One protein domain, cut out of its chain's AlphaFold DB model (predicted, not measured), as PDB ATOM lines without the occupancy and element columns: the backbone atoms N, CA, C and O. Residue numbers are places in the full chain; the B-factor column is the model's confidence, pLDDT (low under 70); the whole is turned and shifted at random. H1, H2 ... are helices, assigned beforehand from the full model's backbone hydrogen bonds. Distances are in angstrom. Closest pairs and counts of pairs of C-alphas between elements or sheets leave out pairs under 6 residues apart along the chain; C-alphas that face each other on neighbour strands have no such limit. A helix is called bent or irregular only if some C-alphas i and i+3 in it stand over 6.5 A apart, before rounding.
ATOM      1  N   GLU A 271     205.403 140.488 184.009       87.06
ATOM      2  CA  GLU A 271     206.256 141.071 182.986       87.06
ATOM      3  C   GLU A 271     206.558 142.546 183.266       87.06
ATOM      4  O   GLU A 271     207.642 143.009 182.923       87.06
ATOM      5  N   TRP A 272     205.658 143.281 183.934       86.50
ATOM      6  CA  TRP A 272     205.882 144.684 184.314       86.50
ATOM      7  C   TRP A 272     206.942 144.847 185.408       86.50
ATOM      8  O   TRP A 272     207.487 145.937 185.585       86.50
ATOM      9  N   PHE A 273     207.251 143.771 186.133       86.75
ATOM     10  CA  PHE A 273     208.167 143.767 187.273       86.75
ATOM     11  C   PHE A 273     209.426 142.922 187.029       86.75
ATOM     12  O   PHE A 273     210.267 142.803 187.922       86.75
ATOM     13  N   ASP A 274     209.593 142.377 185.822       86.88
ATOM     14  CA  ASP A 274     210.787 141.651 185.396       86.88
ATOM     15  C   ASP A 274     211.513 142.423 184.288       86.88
ATOM     16  O   ASP A 274     211.113 142.420 183.122       86.88
ATOM     17  N   SER A 275     212.630 143.059 184.653       87.19
ATOM     18  CA  SER A 275     213.465 143.846 183.733       87.19
ATOM     19  C   SER A 275     213.938 143.081 182.488       87.19
ATOM     20  O   SER A 275     214.265 143.714 181.487       87.19
ATOM     21  N   GLN A 276     213.959 141.744 182.513       88.31
ATOM     22  CA  GLN A 276     214.343 140.922 181.361       88.31
ATOM     23  C   GLN A 276     213.199 140.718 180.360       88.31
ATOM     24  O   GLN A 276     213.456 140.346 179.215       88.31
ATOM     25  N   LYS A 277     211.951 140.933 180.786       88.44
ATOM     26  CA  LYS A 277     210.743 140.717 179.980       88.44
ATOM     27  C   LYS A 277     210.143 142.014 179.427       88.44
ATOM     28  O   LYS A 277     209.299 141.951 178.533       88.44
ATOM     29  N   LEU A 278     210.583 143.177 179.916       88.31
ATOM     30  CA  LEU A 278     210.079 144.478 179.470       88.31
ATOM     31  C   LEU A 278     210.252 144.671 177.957       88.31
ATOM     32  O   LEU A 278     211.335 144.508 177.395       88.31
ATOM     33  N   SER A 279     209.156 145.035 177.298       89.56
ATOM     34  CA  SER A 279     209.074 145.251 175.853       89.56
ATOM     35  C   SER A 279     207.831 146.072 175.510       89.56
ATOM     36  O   SER A 279     206.918 146.186 176.324       89.56
ATOM     37  N   GLU A 280     207.774 146.620 174.297       87.12
ATOM     38  CA  GLU A 280     206.582 147.315 173.784       87.12
ATOM     39  C   GLU A 280     205.336 146.411 173.828       87.12
ATOM     40  O   GLU A 280     204.285 146.825 174.309       87.12
ATOM     41  N   ASP A 281     205.474 145.136 173.444       85.50
ATOM     42  CA  ASP A 281     204.377 144.157 173.458       85.50
ATOM     43  C   ASP A 281     203.776 143.922 174.854       85.50
ATOM     44  O   ASP A 281     202.594 143.600 174.964       85.50
ATOM     45  N   VAL A 282     204.572 144.075 175.915       84.88
ATOM     46  CA  VAL A 282     204.136 143.924 177.314       84.88
ATOM     47  C   VAL A 282     203.324 145.134 177.798       84.88
ATOM     48  O   VAL A 282     202.476 145.006 178.683       84.88
ATOM     49  N   PHE A 283     203.558 146.310 177.213       85.62
ATOM     50  CA  PHE A 283     202.887 147.561 177.577       85.62
ATOM     51  C   PHE A 283     201.810 147.996 176.586       85.62
ATOM     52  O   PHE A 283     201.079 148.940 176.886       85.62
ATOM     53  N   LYS A 284     201.680 147.321 175.438       85.00
ATOM     54  CA  LYS A 284     200.767 147.696 174.345       85.00
ATOM     55  C   LYS A 284     199.332 147.961 174.820       85.00
ATOM     56  O   LYS A 284     198.654 148.840 174.299       85.00
ATOM     57  N   ASP A 285     198.928 147.265 175.873       81.81
ATOM     58  CA  ASP A 285     197.577 147.275 176.400       81.81
ATOM     59  C   ASP A 285     197.446 147.887 177.810       81.81
ATOM     60  O   ASP A 285     196.395 147.800 178.446       81.81
ATOM     61  N   ILE A 286     198.498 148.527 178.329       84.06
ATOM     62  CA  ILE A 286     198.484 149.110 179.683       84.06
ATOM     63  C   ILE A 286     197.327 150.098 179.889       84.06
ATOM     64  O   ILE A 286     196.797 150.201 180.988       84.06
ATOM     65  N   VAL A 287     196.896 150.802 178.835       83.75
ATOM     66  CA  VAL A 287     195.750 151.721 178.906       83.75
ATOM     67  C   VAL A 287     194.457 150.957 179.178       83.75
ATOM     68  O   VAL A 287     193.730 151.347 180.080       83.75
ATOM     69  N   PHE A 288     194.208 149.856 178.464       82.50
ATOM     70  CA  PHE A 288     193.039 149.004 178.698       82.50
ATOM     71  C   PHE A 288     193.015 148.498 180.142       82.50
ATOM     72  O   PHE A 288     192.010 148.622 180.834       82.50
ATOM     73  N   ILE A 289     194.159 147.991 180.606       80.12
ATOM     74  CA  ILE A 289     194.313 147.431 181.949       80.12
ATOM     75  C   ILE A 289     194.035 148.489 183.023       80.12
ATOM     76  O   ILE A 289     193.308 148.232 183.978       80.12
ATOM     77  N   LEU A 290     194.584 149.697 182.863       78.94
ATOM     78  CA  LEU A 290     194.369 150.795 183.806       78.94
ATOM     79  C   LEU A 290     192.926 151.314 183.777       78.94
ATOM     80  O   LEU A 290     192.386 151.621 184.834       78.94
ATOM     81  N   GLU A 291     192.290 151.390 182.605       81.88
ATOM     82  CA  GLU A 291     190.875 151.780 182.469       81.88
ATOM     83  C   GLU A 291     189.906 150.729 183.024       81.88
ATOM     84  O   GLU A 291     188.752 151.047 183.312       81.88
ATOM     85  N   ASN A 292     190.375 149.495 183.185       75.50
ATOM     86  CA  ASN A 292     189.698 148.436 183.918       75.50
ATOM     87  C   ASN A 292     190.204 148.299 185.355       75.50
ATOM     88  O   ASN A 292     189.985 147.270 185.972       75.50
ATOM     89  N   GLU A 293     190.849 149.329 185.909       75.62
ATOM     90  CA  GLU A 293     191.247 149.376 187.321       75.62
ATOM     91  C   GLU A 293     192.218 148.272 187.746       75.62
ATOM     92  O   GLU A 293     192.363 147.994 188.934       75.62
ATOM     93  N   ILE A 294     192.952 147.694 186.788       80.19
ATOM     94  CA  ILE A 294     193.804 146.530 187.042       80.19
ATOM     95  C   ILE A 294     192.921 145.370 187.546       80.19
ATOM     96  O   ILE A 294     193.294 144.619 188.443       80.19
ATOM     97  N   ASP A 295     191.744 145.218 186.946       76.75
ATOM     98  CA  ASP A 295     190.849 144.079 187.089       76.75
ATOM     99  C   ASP A 295     190.572 143.454 185.705       76.75
ATOM    100  O   ASP A 295     190.566 144.135 184.679       76.75
ATOM    101  N   TRP A 296     190.338 142.138 185.677       80.12
ATOM    102  CA  TRP A 296     190.027 141.353 184.472       80.12
ATOM    103  C   TRP A 296     188.687 140.631 184.663       80.12
ATOM    104  O   TRP A 296     188.621 139.391 184.657       80.12
ATOM    105  N   PRO A 297     187.581 141.366 184.875       77.50
ATOM    106  CA  PRO A 297     186.280 140.770 185.159       77.50
ATOM    107  C   PRO A 297     185.788 139.865 184.021       77.50
ATOM    108  O   PRO A 297     185.105 138.868 184.285       77.50
ATOM    109  N   GLU A 298     186.192 140.140 182.779       80.12
ATOM    110  CA  GLU A 298     185.933 139.314 181.599       80.12
ATOM    111  C   GLU A 298     186.686 137.977 181.586       80.12
ATOM    112  O   GLU A 298     186.364 137.103 180.774       80.12
ATOM    113  N   LEU A 299     187.625 137.780 182.511       82.88
ATOM    114  CA  LEU A 299     188.338 136.526 182.743       82.88
ATOM    115  C   LEU A 299     188.056 135.914 184.131       82.88
ATOM    116  O   LEU A 299     188.606 134.873 184.490       82.88
ATOM    117  N   SER A 300     187.164 136.512 184.919       80.25
ATOM    118  CA  SER A 300     186.894 136.076 186.291       80.25
ATOM    119  C   SER A 300     186.130 134.753 186.414       80.25
ATOM    120  O   SER A 300     185.392 134.327 185.520       80.25
ATOM    121  N   THR A 301     186.195 134.164 187.613       79.69
ATOM    122  CA  THR A 301     185.399 132.998 188.039       79.69
ATOM    123  C   THR A 301     183.926 133.093 187.649       79.69
ATOM    124  O   THR A 301     183.310 132.111 187.228       79.69
ATOM    125  N   ALA A 302     183.310 134.249 187.887       81.00
ATOM    126  CA  ALA A 302     181.862 134.339 187.884       81.00
ATOM    127  C   ALA A 302     181.322 134.831 186.543       81.00
ATOM    128  O   ALA A 302     180.355 134.262 186.038       81.00
ATOM    129  N   THR A 303     181.975 135.826 185.944       83.25
ATOM    130  CA  THR A 303     181.472 136.532 184.757       83.25
ATOM    131  C   THR A 303     182.362 136.424 183.538       83.25
ATOM    132  O   THR A 303     182.042 137.027 182.514       83.25
ATOM    133  N   GLY A 304     183.482 135.705 183.619       83.88
ATOM    134  CA  GLY A 304     184.402 135.706 182.500       83.88
ATOM    135  C   GLY A 304     183.775 135.110 181.237       83.88
ATOM    136  O   GLY A 304     183.053 134.114 181.293       83.88
ATOM    137  N   HIS A 305     183.985 135.759 180.101       84.00
ATOM    138  CA  HIS A 305     183.218 135.536 178.873       84.00
ATOM    139  C   HIS A 305     184.057 135.639 177.596       84.00
ATOM    140  O   HIS A 305     183.583 135.220 176.540       84.00
ATOM    141  N   VAL A 306     185.305 136.106 177.680       78.00
ATOM    142  CA  VAL A 306     186.241 136.131 176.548       78.00
ATOM    143  C   VAL A 306     187.232 134.972 176.633       78.00
ATOM    144  O   VAL A 306     187.624 134.537 177.713       78.00
ATOM    145  N   ASN A 307     187.633 134.429 175.481       67.31
ATOM    146  CA  ASN A 307     188.640 133.372 175.423       67.31
ATOM    147  C   ASN A 307     189.985 133.981 175.008       67.31
ATOM    148  O   ASN A 307     190.150 134.373 173.859       67.31
ATOM    149  N   ASN A 308     190.887 134.078 175.987       61.94
ATOM    150  CA  ASN A 308     192.254 134.605 175.967       61.94
ATOM    151  C   ASN A 308     192.714 135.378 174.706       61.94
ATOM    152  O   ASN A 308     193.265 134.798 173.768       61.94
ATOM    153  N   SER A 309     192.582 136.706 174.744       52.44
ATOM    154  CA  SER A 309     193.163 137.644 173.768       52.44
ATOM    155  C   SER A 309     194.626 138.019 174.081       52.44
ATOM    156  O   SER A 309     195.251 138.744 173.307       52.44
ATOM    157  N   TRP A 310     195.186 137.526 175.197       62.66
ATOM    158  CA  TRP A 310     196.347 138.111 175.887       62.66
ATOM    159  C   TRP A 310     197.466 137.090 176.138       62.66
ATOM    160  O   TRP A 310     197.846 136.836 177.284       62.66
ATOM    161  N   PRO A 311     198.029 136.489 175.073       57.31
ATOM    162  CA  PRO A 311     198.882 135.301 175.168       57.31
ATOM    163  C   PRO A 311     200.170 135.495 175.980       57.31
ATOM    164  O   PRO A 311     200.751 134.502 176.412       57.31
ATOM    165  N   ASN A 312     200.598 136.743 176.192       63.44
ATOM    166  CA  ASN A 312     201.849 137.096 176.869       63.44
ATOM    167  C   ASN A 312     201.661 137.605 178.308       63.44
ATOM    168  O   ASN A 312     202.655 137.967 178.918       63.44
ATOM    169  N   ILE A 313     200.422 137.703 178.805       61.66
ATOM    170  CA  ILE A 313     200.117 138.296 180.119       61.66
ATOM    171  C   ILE A 313     199.243 137.349 180.946       61.66
ATOM    172  O   ILE A 313     199.542 137.076 182.103       61.66
ATOM    173  N   VAL A 314     198.190 136.777 180.348       60.00
ATOM    174  CA  VAL A 314     197.284 135.863 181.054       60.00
ATOM    175  C   VAL A 314     197.406 134.448 180.496       60.00
ATOM    176  O   VAL A 314     197.307 134.201 179.289       60.00
ATOM    177  N   HIS A 315     197.595 133.476 181.390       67.56
ATOM    178  CA  HIS A 315     197.787 132.072 181.037       67.56
ATOM    179  C   HIS A 315     196.718 131.174 181.671       67.56
ATOM    180  O   HIS A 315     196.433 131.256 182.863       67.56
ATOM    181  N   GLY A 316     196.158 130.259 180.875       65.94
ATOM    182  CA  GLY A 316     195.132 129.311 181.318       65.94
ATOM    183  C   GLY A 316     193.943 129.241 180.362       65.94
ATOM    184  O   GLY A 316     193.795 130.072 179.469       65.94
ATOM    185  N   LYS A 317     193.106 128.211 180.524       67.81
ATOM    186  CA  LYS A 317     191.839 128.096 179.792       67.81
ATOM    187  C   LYS A 317     190.752 128.836 180.573       67.81
ATOM    188  O   LYS A 317     190.630 128.618 181.775       67.81
ATOM    189  N   MET A 318     189.963 129.652 179.881       76.31
ATOM    190  CA  MET A 318     188.807 130.318 180.474       76.31
ATOM    191  C   MET A 318     187.683 129.313 180.782       76.31
ATOM    192  O   MET A 318     187.383 128.450 179.952       76.31
ATOM    193  N   ASP A 319     187.088 129.434 181.968       78.06
ATOM    194  CA  ASP A 319     185.886 128.720 182.414       78.06
ATOM    195  C   ASP A 319     185.228 129.522 183.549       78.06
ATOM    196  O   ASP A 319     185.906 129.892 184.509       78.06
ATOM    197  N   SER A 320     183.933 129.822 183.437       83.94
ATOM    198  CA  SER A 320     183.204 130.646 184.411       83.94
ATOM    199  C   SER A 320     181.788 130.144 184.671       83.94
ATOM    200  O   SER A 320     181.211 129.375 183.895       83.94
ATOM    201  N   ILE A 321     181.185 130.624 185.761       83.19
ATOM    202  CA  ILE A 321     179.770 130.360 186.046       83.19
ATOM    203  C   ILE A 321     178.876 130.922 184.933       83.19
ATOM    204  O   ILE A 321     177.962 130.224 184.493       83.19
ATOM    205  N   TYR A 322     179.157 132.131 184.434       87.00
ATOM    206  CA  TYR A 322     178.434 132.720 183.307       87.00
ATOM    207  C   TYR A 322     178.504 131.849 182.044       87.00
ATOM    208  O   TYR A 322     177.457 131.526 181.482       87.00
ATOM    209  N   GLN A 323     179.692 131.396 181.620       86.50
ATOM    210  CA  GLN A 323     179.827 130.541 180.430       86.50
ATOM    211  C   GLN A 323     179.008 129.255 180.572       86.50
ATOM    212  O   GLN A 323     178.309 128.855 179.642       86.50
ATOM    213  N   ARG A 324     179.008 128.652 181.764       87.31
ATOM    214  CA  ARG A 324     178.219 127.450 182.063       87.31
ATOM    215  C   ARG A 324     176.713 127.725 182.099       87.31
ATOM    216  O   ARG A 324     175.940 126.893 181.624       87.31
ATOM    217  N   LEU A 325     176.275 128.878 182.615       84.88
ATOM    218  CA  LEU A 325     174.871 129.317 182.558       84.88
ATOM    219  C   LEU A 325     174.416 129.566 181.119       84.88
ATOM    220  O   LEU A 325     173.311 129.156 180.760       84.88
ATOM    221  N   TYR A 326     175.263 130.184 180.298       86.88
ATOM    222  CA  TYR A 326     175.016 130.422 178.880       86.88
ATOM    223  C   TYR A 326     174.957 129.115 178.073       86.88
ATOM    224  O   TYR A 326     174.056 128.922 177.259       86.88
ATOM    225  N   GLU A 327     175.868 128.169 178.313       86.44
ATOM    226  CA  GLU A 327     175.828 126.839 177.687       86.44
ATOM    227  C   GLU A 327     174.597 126.030 178.113       86.44
ATOM    228  O   GLU A 327     174.024 125.287 177.313       86.44
ATOM    229  N   ARG A 328     174.164 126.183 179.369       88.44
ATOM    230  CA  ARG A 328     172.970 125.521 179.901       88.44
ATOM    231  C   ARG A 328     171.685 126.085 179.294       88.44
ATOM    232  O   ARG A 328     170.783 125.312 178.958       88.44
ATOM    233  N   ASN A 329     171.607 127.401 179.128       88.25
ATOM    234  CA  ASN A 329     170.489 128.093 178.500       88.25
ATOM    235  C   ASN A 329     170.997 129.306 177.709       88.25
ATOM    236  O   ASN A 329     171.381 130.322 178.288       88.25
ATOM    237  N   ARG A 330     170.941 129.213 176.375       89.00
ATOM    238  CA  ARG A 330     171.439 130.254 175.462       89.00
ATOM    239  C   ARG A 330     170.703 131.594 175.586       89.00
ATOM    240  O   ARG A 330     171.244 132.610 175.167       89.00
ATOM    241  N   CYS A 331     169.526 131.618 176.215       86.56
ATOM    242  CA  CYS A 331     168.794 132.850 176.525       86.56
ATOM    243  C   CYS A 331     169.486 133.717 177.598       86.56
ATOM    244  O   CYS A 331     169.096 134.861 177.782       86.56
ATOM    245  N   ASN A 332     170.499 133.192 178.302       84.94
ATOM    246  CA  ASN A 332     171.262 133.923 179.322       84.94
ATOM    247  C   ASN A 332     172.419 134.760 178.736       84.94
ATOM    248  O   ASN A 332     173.276 135.223 179.484       84.94
ATOM    249  N   TYR A 333     172.519 134.886 177.408       86.00
ATOM    250  CA  TYR A 333     173.592 135.652 176.771       86.00
ATOM    251  C   TYR A 333     173.605 137.105 177.276       86.00
ATOM    252  O   TYR A 333     172.568 137.757 177.313       86.00
ATOM    253  N   GLY A 334     174.783 137.599 177.661       75.62
ATOM    254  CA  GLY A 334     174.995 138.966 178.141       75.62
ATOM    255  C   GLY A 334     174.614 139.210 179.606       75.62
ATOM    256  O   GLY A 334     174.945 140.259 180.145       75.62
ATOM    257  N   ASP A 335     173.966 138.268 180.290       81.94
ATOM    258  CA  ASP A 335     173.394 138.512 181.621       81.94
ATOM    259  C   ASP A 335     174.377 138.151 182.762       81.94
ATOM    260  O   ASP A 335     174.226 137.138 183.454       81.94
ATOM    261  N   TYR A 336     175.440 138.955 182.920       81.25
ATOM    262  CA  TYR A 336     176.487 138.787 183.945       81.25
ATOM    263  C   TYR A 336     176.901 140.097 184.646       81.25
ATOM    264  O   TYR A 336     176.927 141.154 184.024       81.25
ATOM    265  N   GLN A 337     177.260 140.019 185.940       65.31
ATOM    266  CA  GLN A 337     177.800 141.093 186.804       65.31
ATOM    267  C   GLN A 337     178.690 140.478 187.916       65.31
ATOM    268  O   GLN A 337     178.346 139.417 188.433       65.31
ATOM    269  N   ASN A 338     179.836 141.079 188.282       42.97
ATOM    270  CA  ASN A 338     180.950 140.359 188.943       42.97
ATOM    271  C   ASN A 338     181.405 140.864 190.328       42.97
ATOM    272  O   ASN A 338     181.963 141.954 190.353       42.97
ATOM    273  N   ILE A 339     181.324 140.042 191.402       41.88
ATOM    274  CA  ILE A 339     181.992 140.194 192.705       41.88
ATOM    275  C   ILE A 339     181.880 138.948 193.770       41.88
ATOM    276  O   ILE A 339     180.788 138.672 194.230       41.88
ATOM    277  N   ALA A 340     182.898 138.122 194.187       38.62
ATOM    278  CA  ALA A 340     183.005 136.904 195.098       38.62
ATOM    279  C   ALA A 340     184.421 136.137 195.218       38.62
ATOM    280  O   ALA A 340     185.435 136.650 194.770       38.62
ATOM    281  N   VAL A 341     184.488 134.896 195.814       38.50
ATOM    282  CA  VAL A 341     185.457 134.278 196.828       38.50
ATOM    283  C   VAL A 341     186.297 132.976 196.439       38.50
ATOM    284  O   VAL A 341     186.036 132.383 195.407       38.50
ATOM    285  N   ASN A 342     187.228 132.471 197.310       45.97
ATOM    286  CA  ASN A 342     188.381 131.486 197.176       45.97
ATOM    287  C   ASN A 342     188.222 129.913 197.302       45.97
ATOM    288  O   ASN A 342     187.323 129.442 197.999       45.97
ATOM    289  N   VAL A 343     189.199 129.086 196.788       53.41
ATOM    290  CA  VAL A 343     189.158 127.564 196.707       53.41
ATOM    291  C   VAL A 343     190.448 126.668 196.849       53.41
ATOM    292  O   VAL A 343     190.583 125.623 196.203       53.41
ATOM    293  N   PHE A 344     191.408 126.939 197.732       45.06
ATOM    294  CA  PHE A 344     192.722 126.237 197.760       45.06
ATOM    295  C   PHE A 344     192.786 124.685 197.914       45.06
ATOM    296  O   PHE A 344     193.828 124.091 197.615       45.06
ATOM    297  N   ASP A 345     191.742 123.988 198.374       48.38
ATOM    298  CA  ASP A 345     191.838 122.560 198.753       48.38
ATOM    299  C   ASP A 345     191.783 121.557 197.587       48.38
ATOM    300  O   ASP A 345     192.158 120.390 197.741       48.38
ATOM    301  N   ILE A 346     191.322 121.983 196.412       59.31
ATOM    302  CA  ILE A 346     191.063 121.083 195.274       59.31
ATOM    303  C   ILE A 346     192.284 120.946 194.369       59.31
ATOM    304  O   ILE A 346     192.599 119.844 193.922       59.31
ATOM    305  N   TRP A 347     193.058 122.017 194.215       61.50
ATOM    306  CA  TRP A 347     194.305 122.004 193.454       61.50
ATOM    307  C   TRP A 347     195.370 121.083 194.049       61.50
ATOM    308  O   TRP A 347     196.020 120.324 193.330       61.50
ATOM    309  N   LYS A 348     195.466 121.036 195.385       56.53
ATOM    310  CA  LYS A 348     196.361 120.094 196.079       56.53
ATOM    311  C   LYS A 348     196.037 118.633 195.758       56.53
ATOM    312  O   LYS A 348     196.939 117.801 195.718       56.53
ATOM    313  N   LYS A 349     194.764 118.301 195.504       66.81
ATOM    314  CA  LYS A 349     194.341 116.937 195.135       66.81
ATOM    315  C   LYS A 349     194.694 116.571 193.692       66.81
ATOM    316  O   LYS A 349     194.801 115.388 193.393       66.81
ATOM    317  N   GLN A 350     194.897 117.559 192.821       73.19
ATOM    318  CA  GLN A 350     195.295 117.371 191.421       73.19
ATOM    319  C   GLN A 350     196.825 117.305 191.240       73.19
ATOM    320  O   GLN A 350     197.313 117.250 190.117       73.19
ATOM    321  N   GLY A 351     197.588 117.284 192.341       75.75
ATOM    322  CA  GLY A 351     199.054 117.246 192.325       75.75
ATOM    323  C   GLY A 351     199.718 118.621 192.214       75.75
ATOM    324  O   GLY A 351     200.943 118.698 192.159       75.75
ATOM    325  N   GLY A 352     198.929 119.698 192.211       70.38
ATOM    326  CA  GLY A 352     199.418 121.070 192.199       70.38
ATOM    327  C   GLY A 352     199.839 121.571 193.583       70.38
ATOM    328  O   GLY A 352     199.384 121.092 194.624       70.38
ATOM    329  N   SER A 353     200.716 122.569 193.605       72.25
ATOM    330  CA  SER A 353     201.129 123.264 194.825       72.25
ATOM    331  C   SER A 353     200.324 124.545 195.015       72.25
ATOM    332  O   SER A 353     200.105 125.289 194.065       72.25
ATOM    333  N   GLY A 354     199.911 124.836 196.253       60.47
ATOM    334  CA  GLY A 354     199.037 125.981 196.553       60.47
ATOM    335  C   GLY A 354     199.591 127.347 196.131       60.47
ATOM    336  O   GLY A 354     198.807 128.218 195.786       60.47
ATOM    337  N   TRP A 355     200.915 127.525 196.090       70.75
ATOM    338  CA  TRP A 355     201.537 128.777 195.637       70.75
ATOM    339  C   TRP A 355     201.289 129.070 194.149       70.75
ATOM    340  O   TRP A 355     201.294 130.225 193.759       70.75
ATOM    341  N   GLN A 356     201.017 128.047 193.329       74.31
ATOM    342  CA  GLN A 356     200.746 128.204 191.892       74.31
ATOM    343  C   GLN A 356     199.368 128.808 191.602       74.31
ATOM    344  O   GLN A 356     199.044 129.048 190.445       74.31
ATOM    345  N   LEU A 357     198.534 128.971 192.630       70.38
ATOM    346  CA  LEU A 357     197.201 129.559 192.534       70.38
ATOM    347  C   LEU A 357     197.168 131.030 192.941       70.38
ATOM    348  O   LEU A 357     196.111 131.647 192.862       70.38
ATOM    349  N   ILE A 358     198.286 131.558 193.429       72.25
ATOM    350  CA  ILE A 358     198.389 132.921 193.935       72.25
ATOM    351  C   ILE A 358     199.015 133.779 192.838       72.25
ATOM    352  O   ILE A 358     199.937 133.330 192.155       72.25
ATOM    353  N   GLU A 359     198.500 134.990 192.666       76.56
ATOM    354  CA  GLU A 359     199.080 136.014 191.804       76.56
ATOM    355  C   GLU A 359     200.550 136.270 192.190       76.56
ATOM    356  O   GLU A 359     200.847 136.504 193.369       76.56
ATOM    357  N   PRO A 360     201.501 136.195 191.239       79.12
ATOM    358  CA  PRO A 360     202.929 136.227 191.551       79.12
ATOM    359  C   PRO A 360     203.407 137.593 192.054       79.12
ATOM    360  O   PRO A 360     204.379 137.649 192.808       79.12
ATOM    361  N   VAL A 361     202.736 138.683 191.660       79.38
ATOM    362  CA  VAL A 361     203.160 140.051 191.993       79.38
ATOM    363  C   VAL A 361     202.672 140.486 193.374       79.38
ATOM    364  O   VAL A 361     203.480 140.921 194.192       79.38
ATOM    365  N   ASP A 362     201.373 140.375 193.662       75.44
ATOM    366  CA  ASP A 362     200.837 140.793 194.965       75.44
ATOM    367  C   ASP A 362     200.947 139.708 196.051       75.44
ATOM    368  O   ASP A 362     200.940 140.030 197.243       75.44
ATOM    369  N   GLY A 363     201.099 138.435 195.665       74.75
ATOM    370  CA  GLY A 363     201.224 137.317 196.599       74.75
ATOM    371  C   GLY A 363     199.986 137.100 197.477       74.75
ATOM    372  O   GLY A 363     200.103 136.526 198.565       74.75
ATOM    373  N   PHE A 364     198.819 137.569 197.036       70.31
ATOM    374  CA  PHE A 364     197.578 137.616 197.801       70.31
ATOM    375  C   PHE A 364     196.369 137.112 197.002       70.31
ATOM    376  O   PHE A 364     195.675 136.209 197.480       70.31
ATOM    377  N   HIS A 365     196.113 137.657 195.809       72.25
ATOM    378  CA  HIS A 365     194.937 137.312 195.008       72.25
ATOM    379  C   HIS A 365     195.082 135.940 194.339       72.25
ATOM    380  O   HIS A 365     196.182 135.412 194.178       72.25
ATOM    381  N   THR A 366     193.957 135.330 193.964       70.75
ATOM    382  CA  THR A 366     193.950 134.091 193.182       70.75
ATOM    383  C   THR A 366     194.063 134.367 191.694       70.75
ATOM    384  O   THR A 366     193.279 135.149 191.157       70.75
ATOM    385  N   ASN A 367     194.966 133.653 191.024       74.75
ATOM    386  CA  ASN A 367     195.185 133.800 189.588       74.75
ATOM    387  C   ASN A 367     194.122 133.117 188.722       74.75
ATOM    388  O   ASN A 367     193.287 132.362 189.224       74.75
ATOM    389  N   GLN A 368     194.189 133.318 187.404       78.81
ATOM    390  CA  GLN A 368     193.240 132.775 186.423       78.81
ATOM    391  C   GLN A 368     192.914 131.283 186.620       78.81
ATOM    392  O   GLN A 368     191.764 130.857 186.492       78.81
ATOM    393  N   VAL A 369     193.919 130.463 186.945       77.81
ATOM    394  CA  VAL A 369     193.740 129.018 187.162       77.81
ATOM    395  C   VAL A 369     192.886 128.764 188.402       77.81
ATOM    396  O   VAL A 369     191.964 127.947 188.376       77.81
ATOM    397  N   ALA A 370     193.171 129.473 189.490       72.06
ATOM    398  CA  ALA A 370     192.403 129.400 190.724       72.06
ATOM    399  C   ALA A 370     190.975 129.945 190.560       72.06
ATOM    400  O   ALA A 370     190.043 129.381 191.140       72.06
ATOM    401  N   GLN A 371     190.790 130.976 189.733       74.25
ATOM    402  CA  GLN A 371     189.471 131.501 189.377       74.25
ATOM    403  C   GLN A 371     188.636 130.435 188.639       74.25
ATOM    404  O   GLN A 371     187.556 130.042 189.084       74.25
ATOM    405  N   ALA A 372     189.178 129.839 187.573       77.00
ATOM    406  CA  ALA A 372     188.494 128.782 186.820       77.00
ATOM    407  C   ALA A 372     188.152 127.554 187.691       77.00
ATOM    408  O   ALA A 372     187.046 127.009 187.630       77.00
ATOM    409  N   LEU A 373     189.075 127.135 188.567       71.00
ATOM    410  CA  LEU A 373     188.817 126.060 189.530       71.00
ATOM    411  C   LEU A 373     187.703 126.432 190.512       71.00
ATOM    412  O   LEU A 373     186.884 125.579 190.850       71.00
ATOM    413  N   THR A 374     187.635 127.691 190.949       72.19
ATOM    414  CA  THR A 374     186.541 128.166 191.805       72.19
ATOM    415  C   THR A 374     185.204 127.984 191.112       72.19
ATOM    416  O   THR A 374     184.272 127.435 191.709       72.19
ATOM    417  N   ALA A 375     185.127 128.374 189.840       75.88
ATOM    418  CA  ALA A 375     183.907 128.287 189.054       75.88
ATOM    419  C   ALA A 375     183.431 126.837 188.956       75.88
ATOM    420  O   ALA A 375     182.276 126.537 189.264       75.88
ATOM    421  N   GLN A 376     184.338 125.914 188.627       76.94
ATOM    422  CA  GLN A 376     184.022 124.490 188.555       76.94
ATOM    423  C   GLN A 376     183.446 123.961 189.876       76.94
ATOM    424  O   GLN A 376     182.439 123.255 189.888       76.94
ATOM    425  N   VAL A 377     184.066 124.308 191.000       71.38
ATOM    426  CA  VAL A 377     183.713 123.766 192.318       71.38
ATOM    427  C   VAL A 377     182.380 124.302 192.806       71.38
ATOM    428  O   VAL A 377     181.554 123.536 193.309       71.38
ATOM    429  N   LEU A 378     182.152 125.606 192.644       76.31
ATOM    430  CA  LEU A 378     180.867 126.217 192.957       76.31
ATOM    431  C   LEU A 378     179.770 125.627 192.068       76.31
ATOM    432  O   LEU A 378     178.714 125.259 192.578       76.31
ATOM    433  N   TRP A 379     180.037 125.461 190.770       82.00
ATOM    434  CA  TRP A 379     179.096 124.867 189.825       82.00
ATOM    435  C   TRP A 379     178.718 123.431 190.189       82.00
ATOM    436  O   TRP A 379     177.533 123.117 190.291       82.00
ATOM    437  N   ASP A 380     179.702 122.570 190.445       77.44
ATOM    438  CA  ASP A 380     179.470 121.168 190.802       77.44
ATOM    439  C   ASP A 380     178.714 121.049 192.135       77.44
ATOM    440  O   ASP A 380     177.823 120.209 192.288       77.44
ATOM    441  N   ASN A 381     179.022 121.925 193.098       71.88
ATOM    442  CA  ASN A 381     178.308 122.006 194.367       71.88
ATOM    443  C   ASN A 381     176.845 122.446 194.172       71.88
ATOM    444  O   ASN A 381     175.941 121.816 194.724       71.88
ATOM    445  N   MET A 382     176.598 123.476 193.354       80.69
ATOM    446  CA  MET A 382     175.247 123.939 193.020       80.69
ATOM    447  C   MET A 382     174.459 122.871 192.264       80.69
ATOM    448  O   MET A 382     173.341 122.563 192.657       80.69
ATOM    449  N   LEU A 383     175.041 122.225 191.250       84.38
ATOM    450  CA  LEU A 383     174.393 121.121 190.535       84.38
ATOM    451  C   LEU A 383     174.010 119.968 191.464       84.38
ATOM    452  O   LEU A 383     172.970 119.343 191.274       84.38
ATOM    453  N   LYS A 384     174.855 119.662 192.451       80.12
ATOM    454  CA  LYS A 384     174.616 118.551 193.369       80.12
ATOM    455  C   LYS A 384     173.577 118.882 194.440       80.12
ATOM    456  O   LYS A 384     172.764 118.021 194.768       80.12
ATOM    457  N   ASN A 385     173.638 120.083 195.008       81.50
ATOM    458  CA  ASN A 385     172.914 120.419 196.235       81.50
ATOM    459  C   ASN A 385     171.769 121.427 196.033       81.50
ATOM    460  O   ASN A 385     170.856 121.455 196.851       81.50
ATOM    461  N   HIS A 386     171.795 122.217 194.953       86.00
ATOM    462  CA  HIS A 386     170.862 123.318 194.668       86.00
ATOM    463  C   HIS A 386     170.577 123.451 193.157       86.00
ATOM    464  O   HIS A 386     170.646 124.539 192.582       86.00
ATOM    465  N   ALA A 387     170.314 122.330 192.473       85.12
ATOM    466  CA  ALA A 387     170.158 122.296 191.013       85.12
ATOM    467  C   ALA A 387     169.010 123.186 190.499       85.12
ATOM    468  O   ALA A 387     169.038 123.647 189.358       85.12
ATOM    469  N   ASP A 388     168.011 123.435 191.343       85.06
ATOM    470  CA  ASP A 388     166.884 124.329 191.093       85.06
ATOM    471  C   ASP A 388     167.312 125.792 190.895       85.06
ATOM    472  O   ASP A 388     166.684 126.508 190.113       85.06
ATOM    473  N   PHE A 389     168.420 126.228 191.507       82.38
ATOM    474  CA  PHE A 389     168.947 127.586 191.320       82.38
ATOM    475  C   PHE A 389     169.470 127.810 189.896       82.38
ATOM    476  O   PHE A 389     169.395 128.925 189.388       82.38
ATOM    477  N   LEU A 390     169.938 126.747 189.231       84.25
ATOM    478  CA  LEU A 390     170.538 126.800 187.894       84.25
ATOM    479  C   LEU A 390     169.514 126.692 186.754       84.25
ATOM    480  O   LEU A 390     169.868 126.894 185.595       84.25
ATOM    481  N   GLY A 391     168.263 126.334 187.060       87.12
ATOM    482  CA  GLY A 391     167.231 126.090 186.053       87.12
ATOM    483  C   GLY A 391     167.460 124.827 185.198       87.12
ATOM    484  O   GLY A 391     168.469 124.115 185.336       87.12
ATOM    485  N   PRO A 392     166.496 124.491 184.324       90.38
ATOM    486  CA  PRO A 392     166.615 123.364 183.404       90.38
ATOM    487  C   PRO A 392     167.610 123.656 182.267       90.38
ATOM    488  O   PRO A 392     167.934 124.802 181.977       90.38
ATOM    489  N   VAL A 393     168.080 122.601 181.596       92.06
ATOM    490  CA  VAL A 393     168.781 122.751 180.309       92.06
ATOM    491  C   VAL A 393     167.749 123.151 179.255       92.06
ATOM    492  O   VAL A 393     166.715 122.490 179.144       92.06
ATOM    493  N   ASN A 394     168.015 124.208 178.486       94.00
ATOM    494  CA  ASN A 394     167.095 124.647 177.441       94.00
ATOM    495  C   ASN A 394     167.143 123.673 176.241       94.00
ATOM    496  O   ASN A 394     168.192 123.535 175.606       94.00
TER     497      ASN A 394
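What this domain is: This is residues 271 to 394 of the 415 residues of a protein of Lottia gigantea (UniProt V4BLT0). One long helix, H6, runs beside a loop-rich middle made by the unnamed stretch 292 to 320, with short helices set round it: H3 on one side, H4 and H5 on another, and H7 at its far end. H1 and H2 make a separate small head at the opposite end of the longest axis, where residues 287 to 293 stick out. The printed part has 124 residues with seven named helices, H1 to H7 in that order, and no named strand; the class is all helix, though under half of the residues, 51, are in named elements. It is only just compact, close to loose, with a radius of gyration of the C-alphas of 16.1 A, and spans 51 by 33 by 20 A, only just elongated.

How they stand to each other: H6, residues 368 to 385, is the hub and touches four helices. With residues 375 to 379 alone it only just touches H3, residues 321 to 328, with 3 pairs of C-alphas within 8 A; the closest C-alphas, of Ile 321 and Ala 375, are 5.5 A apart, and the two run the same way at a steep tilt of 54 degrees. With residues 370 to 373 alone it only just touches H4, residues 344 to 350, again with 3 pairs; the closest C-alphas, of Phe 344 and Ala 370, are 7.7 A apart, and the lines are about perpendicular, at 87 degrees. H5, residues 354 to 357, only just touches H6, with 3 pairs; the C-alphas of Leu 357 and Ala 370 come closest, at 5.1 A. H4 and H5 touch, closest at the C-alphas of Phe 344 and Gly 354, 6.4 A. H7, residues 387 to 390, and H6 touch only at the corner, and only just, with 3 pairs. H1, residues 280 to 283, and H2, residues 286 to 291, meet only through their link; both are apart from H6. Every O i to N i+4 pair is within hydrogen-bond range in H2, H3 and H6; in H4 1 of 3 is, beside 2 of 4 O i to N i+3 pairs, and H1, H5 and H7 are too short for an i+4 pair.

Where its parts are: H6 is 25.7 A long, from C-alpha 368 at (193.240, 132.775, 186.423) to C-alpha 385 at (172.914, 120.419, 196.235). H4 measures 11.2 A, H3 10.4 A, H2 8.5 A, H5 5.7 A, H7 5.5 A and H1 5.3 A. H4 is neither bent nor irregular, but only just: C-alphas 344 and 347 are 6.2 A apart. H1 begins at C-alpha 280, (206.582, 147.315, 173.784).

The domain as a whole: The two C-alphas farthest apart, of Gln 276 and Asp 388, are 51.2 A apart. The printed part has no cut. The links H2 to H3 and H3 to H4 are long. The mean pLDDT of the printed part is 76.0, and it is under 70 at residues 307 to 317, 337 to 349 and 354.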